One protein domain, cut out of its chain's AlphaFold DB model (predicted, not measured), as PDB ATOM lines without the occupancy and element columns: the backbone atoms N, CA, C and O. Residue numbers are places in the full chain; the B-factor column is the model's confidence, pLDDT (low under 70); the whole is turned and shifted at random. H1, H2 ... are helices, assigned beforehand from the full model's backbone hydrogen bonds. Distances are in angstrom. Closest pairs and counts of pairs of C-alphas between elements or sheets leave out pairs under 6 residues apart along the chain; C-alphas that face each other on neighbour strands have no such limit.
ATOM      1  N   PRO A 118     -61.718  14.929  26.064       88.75
ATOM      2  CA  PRO A 118     -62.170  14.272  24.849       88.75
ATOM      3  C   PRO A 118     -61.247  14.606  23.674       88.75
ATOM      4  O   PRO A 118     -60.752  15.730  23.546       88.75
ATOM      5  N   ASP A 119     -61.062  13.648  22.763       86.38
ATOM      6  CA  ASP A 119     -60.232  13.856  21.570       86.38
ATOM      7  C   ASP A 119     -60.743  15.000  20.687       86.38
ATOM      8  O   ASP A 119     -59.942  15.634  20.008       86.38
ATOM      9  N   SER A 120     -62.036  15.336  20.738       91.12
ATOM     10  CA  SER A 120     -62.598  16.474  20.001       91.12
ATOM     11  C   SER A 120     -61.889  17.797  20.307       91.12
ATOM     12  O   SER A 120     -61.626  18.556  19.380       91.12
ATOM     13  N   VAL A 121     -61.505  18.054  21.564       92.56
ATOM     14  CA  VAL A 121     -60.768  19.272  21.957       92.56
ATOM     15  C   VAL A 121     -59.371  19.276  21.335       92.56
ATOM     16  O   VAL A 121     -58.942  20.271  20.749       92.56
ATOM     17  N   ARG A 122     -58.674  18.136  21.416       91.00
ATOM     18  CA  ARG A 122     -57.337  17.939  20.836       91.00
ATOM     19  C   ARG A 122     -57.358  18.141  19.321       91.00
ATOM     20  O   ARG A 122     -56.511  18.844  18.775       91.00
ATOM     21  N   LEU A 123     -58.328  17.525  18.655       92.12
ATOM     22  CA  LEU A 123     -58.498  17.587  17.208       92.12
ATOM     23  C   LEU A 123     -58.861  18.984  16.746       92.12
ATOM     24  O   LEU A 123     -58.261  19.464  15.792       92.12
ATOM     25  N   TYR A 124     -59.780  19.648  17.443       94.81
ATOM     26  CA  TYR A 124     -60.152  21.016  17.124       94.81
ATOM     27  C   TYR A 124     -58.937  21.949  17.238       94.81
ATOM     28  O   TYR A 124     -58.642  22.678  16.297       94.81
ATOM     29  N   ALA A 125     -58.139  21.850  18.308       94.81
ATOM     30  CA  ALA A 125     -56.908  22.636  18.443       94.81
ATOM     31  C   ALA A 125     -55.897  22.370  17.304       94.81
ATOM     32  O   ALA A 125     -55.320  23.310  16.753       94.81
ATOM     33  N   LEU A 126     -55.705  21.104  16.909       93.88
ATOM     34  CA  LEU A 126     -54.842  20.743  15.775       93.88
ATOM     35  C   LEU A 126     -55.389  21.250  14.438       93.88
ATOM     36  O   LEU A 126     -54.602  21.697  13.610       93.88
ATOM     37  N   GLN A 127     -56.706  21.232  14.233       93.56
ATOM     38  CA  GLN A 127     -57.347  21.778  13.035       93.56
ATOM     39  C   GLN A 127     -57.128  23.289  12.915       93.56
ATOM     40  O   GLN A 127     -56.890  23.779  11.817       93.56
ATOM     41  N   GLN A 128     -57.136  24.035  14.024       94.88
ATOM     42  CA  GLN A 128     -56.825  25.470  13.989       94.88
ATOM     43  C   GLN A 128     -55.360  25.731  13.603       94.88
ATOM     44  O   GLN A 128     -55.077  26.662  12.847       94.88
ATOM     45  N   ILE A 129     -54.426  24.889  14.066       93.88
ATOM     46  CA  ILE A 129     -53.019  24.935  13.627       93.88
ATOM     47  C   ILE A 129     -52.910  24.573  12.143       93.88
ATOM     48  O   ILE A 129     -52.210  25.247  11.394       93.88
ATOM     49  N   GLU A 130     -53.614  23.534  11.704       92.88
ATOM     50  CA  GLU A 130     -53.634  23.107  10.310       92.88
ATOM     51  C   GLU A 130     -54.151  24.207   9.381       92.88
ATOM     52  O   GLU A 130     -53.489  24.522   8.396       92.88
ATOM     53  N   LEU A 131     -55.278  24.839   9.715       91.31
ATOM     54  CA  LEU A 131     -55.814  25.978   8.969       91.31
ATOM     55  C   LEU A 131     -54.800  27.125   8.913       91.31
ATOM     56  O   LEU A 131     -54.566  27.684   7.840       91.31
ATOM     57  N   ALA A 132     -54.127  27.425  10.028       91.44
ATOM     58  CA  ALA A 132     -53.094  28.456  10.067       91.44
ATOM     59  C   ALA A 132     -51.888  28.145   9.177       91.44
ATOM     60  O   ALA A 132     -51.379  29.037   8.491       91.44
ATOM     61  N   VAL A 133     -51.460  26.883   9.137       91.38
ATOM     62  CA  VAL A 133     -50.387  26.415   8.258       91.38
ATOM     63  C   VAL A 133     -50.829  26.460   6.800       91.38
ATOM     64  O   VAL A 133     -50.114  27.021   5.978       91.38
ATOM     65  N   ILE A 134     -51.996  25.912   6.458       90.25
ATOM     66  CA  ILE A 134     -52.461  25.786   5.070       90.25
ATOM     67  C   ILE A 134     -52.802  27.151   4.473       90.25
ATOM     68  O   ILE A 134     -52.354  27.469   3.370       90.25
ATOM     69  N   GLU A 135     -53.588  27.958   5.183       88.50
ATOM     70  CA  GLU A 135     -54.101  29.230   4.669       88.50
ATOM     71  C   GLU A 135     -53.159  30.406   4.931       88.50
ATOM     72  O   GLU A 135     -53.313  31.464   4.322       88.50
ATOM     73  N   GLY A 136     -52.200  30.260   5.851       86.00
ATOM     74  CA  GLY A 136     -51.367  31.376   6.303       86.00
ATOM     75  C   GLY A 136     -52.151  32.426   7.099       86.00
ATOM     76  O   GLY A 136     -51.676  33.548   7.259       86.00
ATOM     77  N   ARG A 137     -53.347  32.086   7.597       84.75
ATOM     78  CA  ARG A 137     -54.212  32.950   8.417       84.75
ATOM     79  C   ARG A 137     -54.624  32.214   9.675       84.75
ATOM     80  O   ARG A 137     -54.983  31.051   9.606       84.75
ATOM     81  N   GLY A 138     -54.621  32.887  10.815       85.50
ATOM     82  CA  GLY A 138     -54.934  32.227  12.071       85.50
ATOM     83  C   GLY A 138     -54.299  32.913  13.270       85.50
ATOM     84  O   GLY A 138     -53.571  33.898  13.106       85.50
ATOM     85  N   PRO A 139     -54.516  32.362  14.471       85.25
ATOM     86  CA  PRO A 139     -53.961  32.909  15.703       85.25
ATOM     87  C   PRO A 139     -52.426  33.008  15.645       85.25
ATOM     88  O   PRO A 139     -51.845  33.992  16.092       85.25
ATOM     89  N   THR A 140     -51.742  32.044  15.026       87.12
ATOM     90  CA  THR A 140     -50.270  31.998  14.899       87.12
ATOM     91  C   THR A 140     -49.720  32.842  13.740       87.12
ATOM     92  O   THR A 140     -48.536  32.743  13.413       87.12
ATOM     93  N   ARG A 141     -50.567  33.635  13.070       83.69
ATOM     94  CA  ARG A 141     -50.240  34.393  11.845       83.69
ATOM     95  C   ARG A 141     -50.486  35.900  11.986       83.69
ATOM     96  O   ARG A 141     -50.541  36.621  10.989       83.69
ATOM     97  N   VAL A 142     -50.633  36.388  13.219       70.81
ATOM     98  CA  VAL A 142     -50.801  37.822  13.503       70.81
ATOM     99  C   VAL A 142     -49.592  38.594  12.962       70.81
ATOM    100  O   VAL A 142     -48.453  38.284  13.294       70.81
ATOM    101  N   GLY A 143     -49.845  39.583  12.101       64.62
ATOM    102  CA  GLY A 143     -48.801  40.365  11.425       64.62
ATOM    103  C   GLY A 143     -48.462  39.908   9.999       64.62
ATOM    104  O   GLY A 143     -47.607  40.518   9.366       64.62
ATOM    105  N   GLY A 144     -49.136  38.880   9.463       62.41
ATOM    106  CA  GLY A 144     -49.069  38.517   8.036       62.41
ATOM    107  C   GLY A 144     -47.811  37.757   7.613       62.41
ATOM    108  O   GLY A 144     -47.634  37.452   6.435       62.41
ATOM    109  N   THR A 145     -46.951  37.417   8.565       64.94
ATOM    110  CA  THR A 145     -45.814  36.531   8.346       64.94
ATOM    111  C   THR A 145     -45.726  35.533   9.478       64.94
ATOM    112  O   THR A 145     -45.948  35.911  10.631       64.94
ATOM    113  N   PRO A 146     -45.276  34.309   9.200       66.94
ATOM    114  CA  PRO A 146     -44.911  33.762   7.879       66.94
ATOM    115  C   PRO A 146     -46.131  33.289   7.042       66.94
ATOM    116  O   PRO A 146     -47.224  33.166   7.577       66.94
ATOM    117  N   GLY A 147     -45.975  33.097   5.722       73.25
ATOM    118  CA  GLY A 147     -47.075  32.872   4.752       73.25
ATOM    119  C   GLY A 147     -47.826  31.524   4.868       73.25
ATOM    120  O   GLY A 147     -47.789  30.878   5.910       73.25
ATOM    121  N   PRO A 148     -48.553  31.064   3.841       85.62
ATOM    122  CA  PRO A 148     -49.118  29.713   3.841       85.62
ATOM    123  C   PRO A 148     -48.034  28.636   3.638       85.62
ATOM    124  O   PRO A 148     -46.938  28.927   3.159       85.62
ATOM    125  N   ARG A 149     -48.375  27.381   3.949       87.81
ATOM    126  CA  ARG A 149     -47.613  26.143   3.685       87.81
ATOM    127  C   ARG A 149     -46.233  26.037   4.338       87.81
ATOM    128  O   ARG A 149     -45.348  25.372   3.813       87.81
ATOM    129  N   HIS A 150     -46.043  26.638   5.503       89.31
ATOM    130  CA  HIS A 150     -44.892  26.342   6.359       89.31
ATOM    131  C   HIS A 150     -45.362  26.232   7.814       89.31
ATOM    132  O   HIS A 150     -46.363  26.843   8.209       89.31
ATOM    133  N   VAL A 151     -44.639  25.436   8.598       90.88
ATOM    134  CA  VAL A 151     -44.852  25.272  10.035       90.88
ATOM    135  C   VAL A 151     -43.829  26.104  10.796       90.88
ATOM    136  O   VAL A 151     -42.618  25.931  10.647       90.88
ATOM    137  N   THR A 152     -44.316  26.972  11.673       92.56
ATOM    138  CA  THR A 152     -43.486  27.816  12.541       92.56
ATOM    139  C   THR A 152     -43.063  27.106  13.821       92.56
ATOM    140  O   THR A 152     -43.715  26.172  14.292       92.56
ATOM    141  N   GLY A 153     -42.029  27.630  14.482       91.62
ATOM    142  CA  GLY A 153     -41.659  27.182  15.826       91.62
ATOM    143  C   GLY A 153     -42.773  27.391  16.863       91.62
ATOM    144  O   GLY A 153     -42.884  26.610  17.806       91.62
ATOM    145  N   ALA A 154     -43.635  28.401  16.690       91.31
ATOM    146  CA  ALA A 154     -44.797  28.609  17.558       91.31
ATOM    147  C   ALA A 154     -45.809  27.461  17.428       91.31
ATOM    148  O   ALA A 154     -46.248  26.907  18.433       91.31
ATOM    149  N   GLU A 155     -46.105  27.043  16.200       93.81
ATOM    150  CA  GLU A 155     -46.992  25.908  15.922       93.81
ATOM    151  C   GLU A 155     -46.393  24.591  16.385       93.81
ATOM    152  O   GLU A 155     -47.105  23.781  16.968       93.81
ATOM    153  N   CYS A 156     -45.079  24.405  16.226       94.00
ATOM    154  CA  CYS A 156     -44.385  23.239  16.769       94.00
ATOM    155  C   CYS A 156     -44.538  23.159  18.292       94.00
ATOM    156  O   CYS A 156     -44.787  22.081  18.831       94.00
ATOM    157  N   ARG A 157     -44.413  24.290  19.004       93.44
ATOM    158  CA  ARG A 157     -44.605  24.339  20.461       93.44
ATOM    159  C   ARG A 157     -46.044  24.017  20.859       93.44
ATOM    160  O   ARG A 157     -46.238  23.213  21.764       93.44
ATOM    161  N   LEU A 158     -47.035  24.591  20.177       94.69
ATOM    162  CA  LEU A 158     -48.452  24.324  20.448       94.69
ATOM    163  C   LEU A 158     -48.815  22.863  20.146       94.69
ATOM    164  O   LEU A 158     -49.331  22.168  21.015       94.69
ATOM    165  N   ALA A 159     -48.457  22.352  18.966       93.56
ATOM    166  CA  ALA A 159     -48.711  20.965  18.581       93.56
ATOM    167  C   ALA A 159     -48.023  19.968  19.526       93.56
ATOM    168  O   ALA A 159     -48.629  18.971  19.914       93.56
ATOM    169  N   ARG A 160     -46.793  20.256  19.974       92.56
ATOM    170  CA  ARG A 160     -46.094  19.451  20.987       92.56
ATOM    171  C   ARG A 160     -46.887  19.365  22.288       92.56
ATOM    172  O   ARG A 160     -47.055  18.269  22.811       92.56
ATOM    173  N   ARG A 161     -47.371  20.501  22.791       92.50
ATOM    174  CA  ARG A 161     -48.179  20.572  24.018       92.50
ATOM    175  C   ARG A 161     -49.489  19.799  23.870       92.50
ATOM    176  O   ARG A 161     -49.844  19.045  24.759       92.50
ATOM    177  N   ILE A 162     -50.140  19.879  22.710       91.69
ATOM    178  CA  ILE A 162     -51.395  19.165  22.421       91.69
ATOM    179  C   ILE A 162     -51.201  17.637  22.319       91.69
ATOM    180  O   ILE A 162     -51.988  16.855  22.860       91.69
ATOM    181  N   LEU A 163     -50.170  17.204  21.588       88.88
ATOM    182  CA  LEU A 163     -49.953  15.797  21.231       88.88
ATOM    183  C   LEU A 163     -49.228  15.010  22.316       88.88
ATOM    184  O   LEU A 163     -49.389  13.799  22.392       88.88
ATOM    185  N   LEU A 164     -48.393  15.680  23.109       85.38
ATOM    186  CA  LEU A 164     -47.514  15.045  24.090       85.38
ATOM    187  C   LEU A 164     -47.868  15.429  25.531       85.38
ATOM    188  O   LEU A 164     -47.080  15.120  26.428       85.38
ATOM    189  N   ALA A 165     -49.012  16.090  25.748       83.12
ATOM    190  CA  ALA A 165     -49.553  16.356  27.078       83.12
ATOM    191  C   ALA A 165     -49.700  15.058  27.880       83.12
ATOM    192  O   ALA A 165     -50.107  14.016  27.362       83.12
ATOM    193  N   SER A 166     -49.385  15.137  29.172       64.06
ATOM    194  CA  SER A 166     -49.367  13.976  30.069       64.06
ATOM    195  C   SER A 166     -50.569  13.863  30.998       64.06
ATOM    196  O   SER A 166     -50.504  13.043  31.913       64.06
ATOM    197  N   GLY A 167     -51.623  14.662  30.780       59.56
ATOM    198  CA  GLY A 167     -52.915  14.590  31.481       59.56
ATOM    199  C   GLY A 167     -52.807  14.061  32.912       59.56
ATOM    200  O   GLY A 167     -53.254  12.955  33.207       59.56
ATOM    201  N   GLY A 168     -52.060  14.773  33.761       55.06
ATOM    202  CA  GLY A 168     -51.819  14.467  35.176       55.06
ATOM    203  C   GLY A 168     -51.112  13.149  35.556       55.06
ATOM    204  O   GLY A 168     -50.506  13.107  36.628       55.06
ATOM    205  N   ARG A 169     -51.169  12.060  34.771       51.31
ATOM    206  CA  ARG A 169     -50.710  10.727  35.228       51.31
ATOM    207  C   ARG A 169     -49.964   9.869  34.205       51.31
ATOM    208  O   ARG A 169     -49.159   9.049  34.632       51.31
ATOM    209  N   GLN A 170     -50.158  10.045  32.896       55.72
ATOM    210  CA  GLN A 170     -49.403   9.313  31.868       55.72
ATOM    211  C   GLN A 170     -49.403  10.103  30.560       55.72
ATOM    212  O   GLN A 170     -50.421  10.681  30.190       55.72
ATOM    213  N   ARG A 171     -48.278  10.090  29.829       60.78
ATOM    214  CA  ARG A 171     -48.185  10.705  28.497       60.78
ATOM    215  C   ARG A 171     -49.320  10.189  27.612       60.78
ATOM    216  O   ARG A 171     -49.330   9.003  27.273       60.78
ATOM    217  N   ALA A 172     -50.271  11.058  27.274       63.78
ATOM    218  CA  ALA A 172     -51.354  10.696  26.380       63.78
ATOM    219  C   ALA A 172     -50.747  10.498  24.994       63.78
ATOM    220  O   ALA A 172     -49.979  11.327  24.508       63.78
ATOM    221  N   ILE A 173     -51.049   9.361  24.380       68.69
ATOM    222  CA  ILE A 173     -50.639   9.107  23.004       68.69
ATOM    223  C   ILE A 173     -51.743   9.649  22.118       68.69
ATOM    224  O   ILE A 173     -52.910   9.353  22.389       68.69
ATOM    225  N   PRO A 174     -51.409  10.439  21.088       73.31
ATOM    226  CA  PRO A 174     -52.424  10.976  20.205       73.31
ATOM    227  C   PRO A 174     -53.215   9.829  19.570       73.31
ATOM    228  O   PRO A 174     -52.631   8.874  19.052       73.31
ATOM    229  N   GLY A 175     -54.545   9.923  19.635       79.38
ATOM    230  CA  GLY A 175     -55.444   9.016  18.926       79.38
ATOM    231  C   GLY A 175     -55.265   9.118  17.409       79.38
ATOM    232  O   GLY A 175     -54.637  10.054  16.912       79.38
ATOM    233  N   GLU A 176     -55.836   8.170  16.664       83.69
ATOM    234  CA  GLU A 176     -55.619   8.046  15.214       83.69
ATOM    235  C   GLU A 176     -55.884   9.348  14.455       83.69
ATOM    236  O   GLU A 176     -55.025   9.836  13.726       83.69
ATOM    237  N   GLN A 177     -57.019   9.985  14.736       85.00
ATOM    238  CA  GLN A 177     -57.421  11.232  14.085       85.00
ATOM    239  C   GLN A 177     -56.419  12.377  14.327       85.00
ATOM    240  O   GLN A 177     -56.222  13.235  13.464       85.00
ATOM    241  N   ALA A 178     -55.746  12.400  15.484       84.69
ATOM    242  CA  ALA A 178     -54.743  13.417  15.790       84.69
ATOM    243  C   ALA A 178     -53.446  13.167  15.006       84.69
ATOM    244  O   ALA A 178     -52.789  14.118  14.580       84.69
ATOM    245  N   ARG A 179     -53.105  11.896  14.754       85.12
ATOM    246  CA  ARG A 179     -51.994  11.527  13.865       85.12
ATOM    247  C   ARG A 179     -52.314  11.875  12.415       85.12
ATOM    248  O   ARG A 179     -51.470  12.449  11.738       85.12
ATOM    249  N   GLU A 180     -53.532  11.605  11.954       88.50
ATOM    250  CA  GLU A 180     -53.983  11.985  10.610       88.50
ATOM    251  C   GLU A 180     -53.946  13.503  10.398       88.50
ATOM    252  O   GLU A 180     -53.510  13.971   9.347       88.50
ATOM    253  N   ALA A 181     -54.351  14.297  11.397       88.00
ATOM    254  CA  ALA A 181     -54.201  15.753  11.354       88.00
ATOM    255  C   ALA A 181     -52.727  16.169  11.218       88.00
ATOM    256  O   ALA A 181     -52.393  17.007  10.383       88.00
ATOM    257  N   LEU A 182     -51.826  15.534  11.976       90.25
ATOM    258  CA  LEU A 182     -50.388  15.787  11.880       90.25
ATOM    259  C   LEU A 182     -49.828  15.435  10.492       90.25
ATOM    260  O   LEU A 182     -49.017  16.187   9.951       90.25
ATOM    261  N   LEU A 183     -50.289  14.333   9.893       89.19
ATOM    262  CA  LEU A 183     -49.916  13.929   8.535       89.19
ATOM    263  C   LEU A 183     -50.403  14.936   7.489       89.19
ATOM    264  O   LEU A 183     -49.634  15.292   6.599       89.19
ATOM    265  N   ARG A 184     -51.634  15.447   7.612       92.38
ATOM    266  CA  ARG A 184     -52.153  16.495   6.716       92.38
ATOM    267  C   ARG A 184     -51.322  17.773   6.796       92.38
ATOM    268  O   ARG A 184     -50.962  18.323   5.757       92.38
ATOM    269  N   ILE A 185     -50.937  18.200   8.002       92.19
ATOM    270  CA  ILE A 185     -50.031  19.346   8.196       92.19
ATOM    271  C   ILE A 185     -48.669  19.077   7.542       92.19
ATOM    272  O   ILE A 185     -48.141  19.940   6.838       92.19
ATOM    273  N   ALA A 186     -48.102  17.883   7.743       90.75
ATOM    274  CA  ALA A 186     -46.813  17.507   7.165       90.75
ATOM    275  C   ALA A 186     -46.847  17.517   5.628       90.75
ATOM    276  O   ALA A 186     -45.965  18.101   5.011       90.75
ATOM    277  N   GLN A 187     -47.892  16.953   5.019       90.81
ATOM    278  CA  GLN A 187     -48.093  16.965   3.565       90.81
ATOM    279  C   GLN A 187     -48.303  18.384   3.027       90.81
ATOM    280  O   GLN A 187     -47.727  18.767   2.013       90.81
ATOM    281  N   ALA A 188     -49.103  19.206   3.711       89.94
ATOM    282  CA  ALA A 188     -49.364  20.574   3.273       89.94
ATOM    283  C   ALA A 188     -48.119  21.473   3.304       89.94
ATOM    284  O   ALA A 188     -48.064  22.461   2.564       89.94
ATOM    285  N   SER A 189     -47.151  21.137   4.159       91.31
ATOM    286  CA  SER A 189     -45.925  21.895   4.401       91.31
ATOM    287  C   SER A 189     -44.659  21.218   3.865       91.31
ATOM    288  O   SER A 189     -43.567  21.654   4.215       91.31
ATOM    289  N   GLU A 190     -44.774  20.183   3.025       89.62
ATOM    290  CA  GLU A 190     -43.638  19.377   2.536       89.62
ATOM    291  C   GLU A 190     -42.553  20.228   1.855       89.62
ATOM    292  O   GLU A 190     -41.378  20.123   2.198       89.62
ATOM    293  N   ASP A 191     -42.960  21.145   0.974       86.00
ATOM    294  CA  ASP A 191     -42.064  22.080   0.274       86.00
ATOM    295  C   ASP A 191     -41.789  23.375   1.069       86.00
ATOM    296  O   ASP A 191     -41.169  24.322   0.574       86.00
ATOM    297  N   GLY A 192     -42.306  23.458   2.298       83.81
ATOM    298  CA  GLY A 192     -42.236  24.634   3.154       83.81
ATOM    299  C   GLY A 192     -40.890  24.787   3.859       83.81
ATOM    300  O   GLY A 192     -40.245  23.815   4.250       83.81
ATOM    301  N   ALA A 193     -40.492  26.035   4.122       87.12
ATOM    302  CA  ALA A 193     -39.365  26.355   5.002       87.12
ATOM    303  C   ALA A 193     -39.752  26.141   6.479       87.12
ATOM    304  O   ALA A 193     -39.871  27.091   7.254       87.12
ATOM    305  N   ASN A 194     -40.012  24.886   6.845       90.62
ATOM    306  CA  ASN A 194     -40.474  24.508   8.174       90.62
ATOM    307  C   ASN A 194     -39.404  24.758   9.237       90.62
ATOM    308  O   ASN A 194     -38.204  24.596   9.005       90.62
ATOM    309  N   SER A 195     -39.866  25.088  10.440       92.56
ATOM    310  CA  SER A 195     -39.024  25.166  11.631       92.56
ATOM    311  C   SER A 195     -38.269  23.845  11.844       92.56
ATOM    312  O   SER A 195     -38.882  22.781  11.722       92.56
ATOM    313  N   PRO A 196     -36.980  23.852  12.229       92.31
ATOM    314  CA  PRO A 196     -36.246  22.619  12.538       92.31
ATOM    315  C   PRO A 196     -36.895  21.807  13.677       92.31
ATOM    316  O   PRO A 196     -36.785  20.580  13.718       92.31
ATOM    317  N   GLU A 197     -37.641  22.466  14.568       94.00
ATOM    318  CA  GLU A 197     -38.442  21.846  15.627       94.00
ATOM    319  C   GLU A 197     -39.564  20.943  15.095       94.00
ATOM    320  O   GLU A 197     -40.041  20.080  15.835       94.00
ATOM    321  N   TRP A 198     -39.971  21.103  13.831       93.81
ATOM    322  CA  TRP A 198     -41.006  20.287  13.204       93.81
ATOM    323  C   TRP A 198     -40.567  18.830  13.057       93.81
ATOM    324  O   TRP A 198     -41.267  17.922  13.501       93.81
ATOM    325  N   ALA A 199     -39.358  18.599  12.537       90.75
ATOM    326  CA  ALA A 199     -38.796  17.255  12.413       90.75
ATOM    327  C   ALA A 199     -38.609  16.584  13.787       90.75
ATOM    328  O   ALA A 199     -38.895  15.397  13.946       90.75
ATOM    329  N   LEU A 200     -38.191  17.359  14.798       92.62
ATOM    330  CA  LEU A 200     -38.066  16.874  16.176       92.62
ATOM    331  C   LEU A 200     -39.424  16.468  16.758       92.62
ATOM    332  O   LEU A 200     -39.531  15.423  17.392       92.62
ATOM    333  N   LEU A 201     -40.472  17.267  16.527       92.25
ATOM    334  CA  LEU A 201     -41.828  16.937  16.964       92.25
ATOM    335  C   LEU A 201     -42.333  15.637  16.323       92.25
ATOM    336  O   LEU A 201     -42.838  14.775  17.039       92.25
ATOM    337  N   LEU A 202     -42.178  15.477  15.005       90.31
ATOM    338  CA  LEU A 202     -42.579  14.252  14.304       90.31
ATOM    339  C   LEU A 202     -41.861  13.020  14.875       90.31
ATOM    340  O   LEU A 202     -42.499  12.000  15.140       90.31
ATOM    341  N   GLY A 203     -40.554  13.134  15.131       90.00
ATOM    342  CA  GLY A 203     -39.763  12.081  15.771       90.00
ATOM    343  C   GLY A 203     -40.246  11.738  17.182       90.00
ATOM    344  O   GLY A 203     -40.409  10.562  17.508       90.00
ATOM    345  N   ASP A 204     -40.545  12.746  18.004       89.56
ATOM    346  CA  ASP A 204     -41.036  12.547  19.371       89.56
ATOM    347  C   ASP A 204     -42.410  11.860  19.406       89.56
ATOM    348  O   ASP A 204     -42.648  10.992  20.251       89.56
ATOM    349  N   VAL A 205     -43.311  12.222  18.487       87.69
ATOM    350  CA  VAL A 205     -44.636  11.594  18.353       87.69
ATOM    351  C   VAL A 205     -44.502  10.146  17.881       87.69
ATOM    352  O   VAL A 205     -45.120   9.254  18.469       87.69
ATOM    353  N   ALA A 206     -43.664   9.883  16.874       86.50
ATOM    354  CA  ALA A 206     -43.410   8.527  16.389       86.50
ATOM    355  C   ALA A 206     -42.800   7.638  17.486       86.50
ATOM    356  O   ALA A 206     -43.258   6.515  17.702       86.50
ATOM    357  N   GLY A 207     -41.824   8.164  18.235       86.75
ATOM    358  CA  GLY A 207     -41.218   7.478  19.376       86.75
ATOM    359  C   GLY A 207     -42.226   7.161  20.483       86.75
ATOM    360  O   GLY A 207     -42.221   6.053  21.020       86.75
ATOM    361  N   ALA A 208     -43.139   8.091  20.787       83.94
ATOM    362  CA  ALA A 208     -44.214   7.857  21.752       83.94
ATOM    363  C   ALA A 208     -45.180   6.745  21.295       83.94
ATOM    364  O   ALA A 208     -45.535   5.879  22.096       83.94
ATOM    365  N   CYS A 209     -45.561   6.727  20.012       81.81
ATOM    366  CA  CYS A 209     -46.423   5.682  19.446       81.81
ATOM    367  C   CYS A 209     -45.749   4.302  19.487       81.81
ATOM    368  O   CYS A 209     -46.352   3.329  19.941       81.81
ATOM    369  N   LEU A 210     -44.477   4.228  19.081       82.50
ATOM    370  CA  LEU A 210     -43.673   3.003  19.126       82.50
ATOM    371  C   LEU A 210     -43.526   2.449  20.545       82.50
ATOM    372  O   LEU A 210     -43.708   1.252  20.761       82.50
ATOM    373  N   GLY A 211     -43.225   3.311  21.521       81.81
ATOM    374  CA  GLY A 211     -43.067   2.908  22.919       81.81
ATOM    375  C   GLY A 211     -44.314   2.221  23.481       81.81
ATOM    376  O   GLY A 211     -44.205   1.223  24.197       81.81
ATOM    377  N   ARG A 212     -45.510   2.694  23.108       77.88
ATOM    378  CA  ARG A 212     -46.768   2.025  23.467       77.88
ATOM    379  C   ARG A 212     -46.977   0.728  22.723       77.88
ATOM    380  O   ARG A 212     -47.343  -0.232  23.386       77.88
ATOM    381  N   ALA A 213     -46.759   0.695  21.409       77.19
ATOM    382  CA  ALA A 213     -46.943  -0.527  20.628       77.19
ATOM    383  C   ALA A 213     -46.135  -1.679  21.247       77.19
ATOM    384  O   ALA A 213     -46.668  -2.747  21.539       77.19
ATOM    385  N   LEU A 214     -44.871  -1.400  21.585       78.12
ATOM    386  CA  LEU A 214     -43.992  -2.344  22.273       78.12
ATOM    387  C   LEU A 214     -44.498  -2.718  23.676       78.12
ATOM    388  O   LEU A 214     -44.445  -3.887  24.047       78.12
ATOM    389  N   SER A 215     -45.013  -1.753  24.445       76.25
ATOM    390  CA  SER A 215     -45.565  -2.000  25.790       76.25
ATOM    391  C   SER A 215     -46.876  -2.801  25.767       76.25
ATOM    392  O   SER A 215     -47.170  -3.516  26.721       76.25
ATOM    393  N   ALA A 216     -47.659  -2.685  24.692       74.00
ATOM    394  CA  ALA A 216     -48.934  -3.369  24.482       74.00
ATOM    395  C   ALA A 216     -48.787  -4.739  23.788       74.00
ATOM    396  O   ALA A 216     -49.767  -5.469  23.667       74.00
ATOM    397  N   GLY A 217     -47.579  -5.100  23.336       74.88
ATOM    398  CA  GLY A 217     -47.342  -6.310  22.540       74.88
ATOM    399  C   GLY A 217     -47.886  -6.225  21.106       74.88
ATOM    400  O   GLY A 217     -48.035  -7.253  20.449       74.88
ATOM    401  N   GLU A 218     -48.190  -5.017  20.623       73.25
ATOM    402  CA  GLU A 218     -48.648  -4.745  19.259       73.25
ATOM    403  C   GLU A 218     -47.460  -4.753  18.281       73.25
ATOM    404  O   GLU A 218     -46.323  -4.420  18.633       73.25
ATOM    405  N   ASN A 219     -47.702  -5.120  17.018       65.12
ATOM    406  CA  ASN A 219     -46.651  -5.119  16.005       65.12
ATOM    407  C   ASN A 219     -46.281  -3.676  15.617       65.12
ATOM    408  O   ASN A 219     -47.075  -2.951  15.019       65.12
ATOM    409  N   ALA A 220     -45.042  -3.274  15.913       57.50
ATOM    410  CA  ALA A 220     -44.523  -1.932  15.646       57.50
ATOM    411  C   ALA A 220     -44.639  -1.494  14.170       57.50
ATOM    412  O   ALA A 220     -44.737  -0.298  13.894       57.50
ATOM    413  N   ALA A 221     -44.656  -2.443  13.226       58.91
ATOM    414  CA  ALA A 221     -44.807  -2.158  11.799       58.91
ATOM    415  C   ALA A 221     -46.225  -1.693  11.417       58.91
ATOM    416  O   ALA A 221     -46.382  -0.948  10.455       58.91
ATOM    417  N   GLU A 222     -47.249  -2.105  12.167       57.25
ATOM    418  CA  GLU A 222     -48.654  -1.776  11.895       57.25
ATOM    419  C   GLU A 222     -49.030  -0.399  12.464       57.25
ATOM    420  O   GLU A 222     -49.757   0.359  11.836       57.25
ATOM    421  N   VAL A 223     -48.433  -0.017  13.598       55.94
ATOM    422  CA  VAL A 223     -48.653   1.290  14.247       55.94
ATOM    423  C   VAL A 223     -48.008   2.448  13.473       55.94
ATOM    424  O   VAL A 223     -48.495   3.577  13.522       55.94
ATOM    425  N   LEU A 224     -46.919   2.193  12.744       54.53
ATOM    426  CA  LEU A 224     -46.227   3.202  11.933       54.53
ATOM    427  C   LEU A 224     -46.718   3.289  10.482       54.53
ATOM    428  O   LEU A 224     -46.334   4.221   9.776       54.53
ATOM    429  N   ALA A 225     -47.532   2.339  10.018       50.53
ATOM    430  CA  ALA A 225     -48.061   2.378   8.665       50.53
ATOM    431  C   ALA A 225     -49.197   3.419   8.582       50.53
ATOM    432  O   ALA A 225     -50.122   3.365   9.395       50.53
ATOM    433  N   PRO A 226     -49.160   4.371   7.631       41.28
ATOM    434  CA  PRO A 226     -50.323   5.207   7.360       41.28
ATOM    435  C   PRO A 226     -51.470   4.299   6.896       41.28
ATOM    436  O   PRO A 226     -51.242   3.383   6.098       41.28
ATOM    437  N   GLY A 227     -52.673   4.526   7.434       48.00
ATOM    438  CA  GLY A 227     -53.876   3.773   7.080       48.00
ATOM    439  C   GLY A 227     -54.017   3.634   5.562       48.00
ATOM    440  O   GLY A 227     -53.861   4.609   4.826       48.00
ATOM    441  N   ARG A 228     -54.227   2.397   5.106       35.78
ATOM    442  CA  ARG A 228     -54.572   2.091   3.712       35.78
ATOM    443  C   ARG A 228     -55.992   2.526   3.393       35.78
ATOM    444  O   ARG A 228     -56.850   2.390   4.290       35.78
TER     445      ARG A 228
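What this domain is: This is residues 118 to 228 of the 228 residues of an uncharacterized protein of Pelagerythrobacter marinus (UniProt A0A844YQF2). What shape is it? Helices H1 to H4 form an up-and-down bundle, each running against the one before; short H5 packs on H4. How large? The printed part has 111 residues with five named helices, H1 to H5 in order: all helix. It is compact, radius of gyration of the C-alphas 14.3 A, spanning 47 by 31 by 23 A.

How they stand to each other: What touches? H1, residues 119 to 135, touches H3, residues 176 to 188, closest C-alphas Glu 130 and Ile 185, 5.6 A. H4, residues 196 to 216, touches H2, residues 153 to 164, with residues 196 to 205 alone, closest C-alphas Trp 198 and Cys 156, 5.7 A. Backbones? In H1 to H3 every O i to N i+4 pair is within hydrogen-bond range; in H4, 16 of 17.

Where its parts are: Where does H1 begin? C-alpha 119 is at (-60.232, 13.856, 21.570). H4's end? C-alpha 216, 31.3 A from C-alpha 196, is at (-48.934, -3.369, 24.482).

The domain as a whole: A cut? The printed part has none. Low confidence? Residues 143 to 146, 166 to 173 and 219 to 228 have pLDDT under 70.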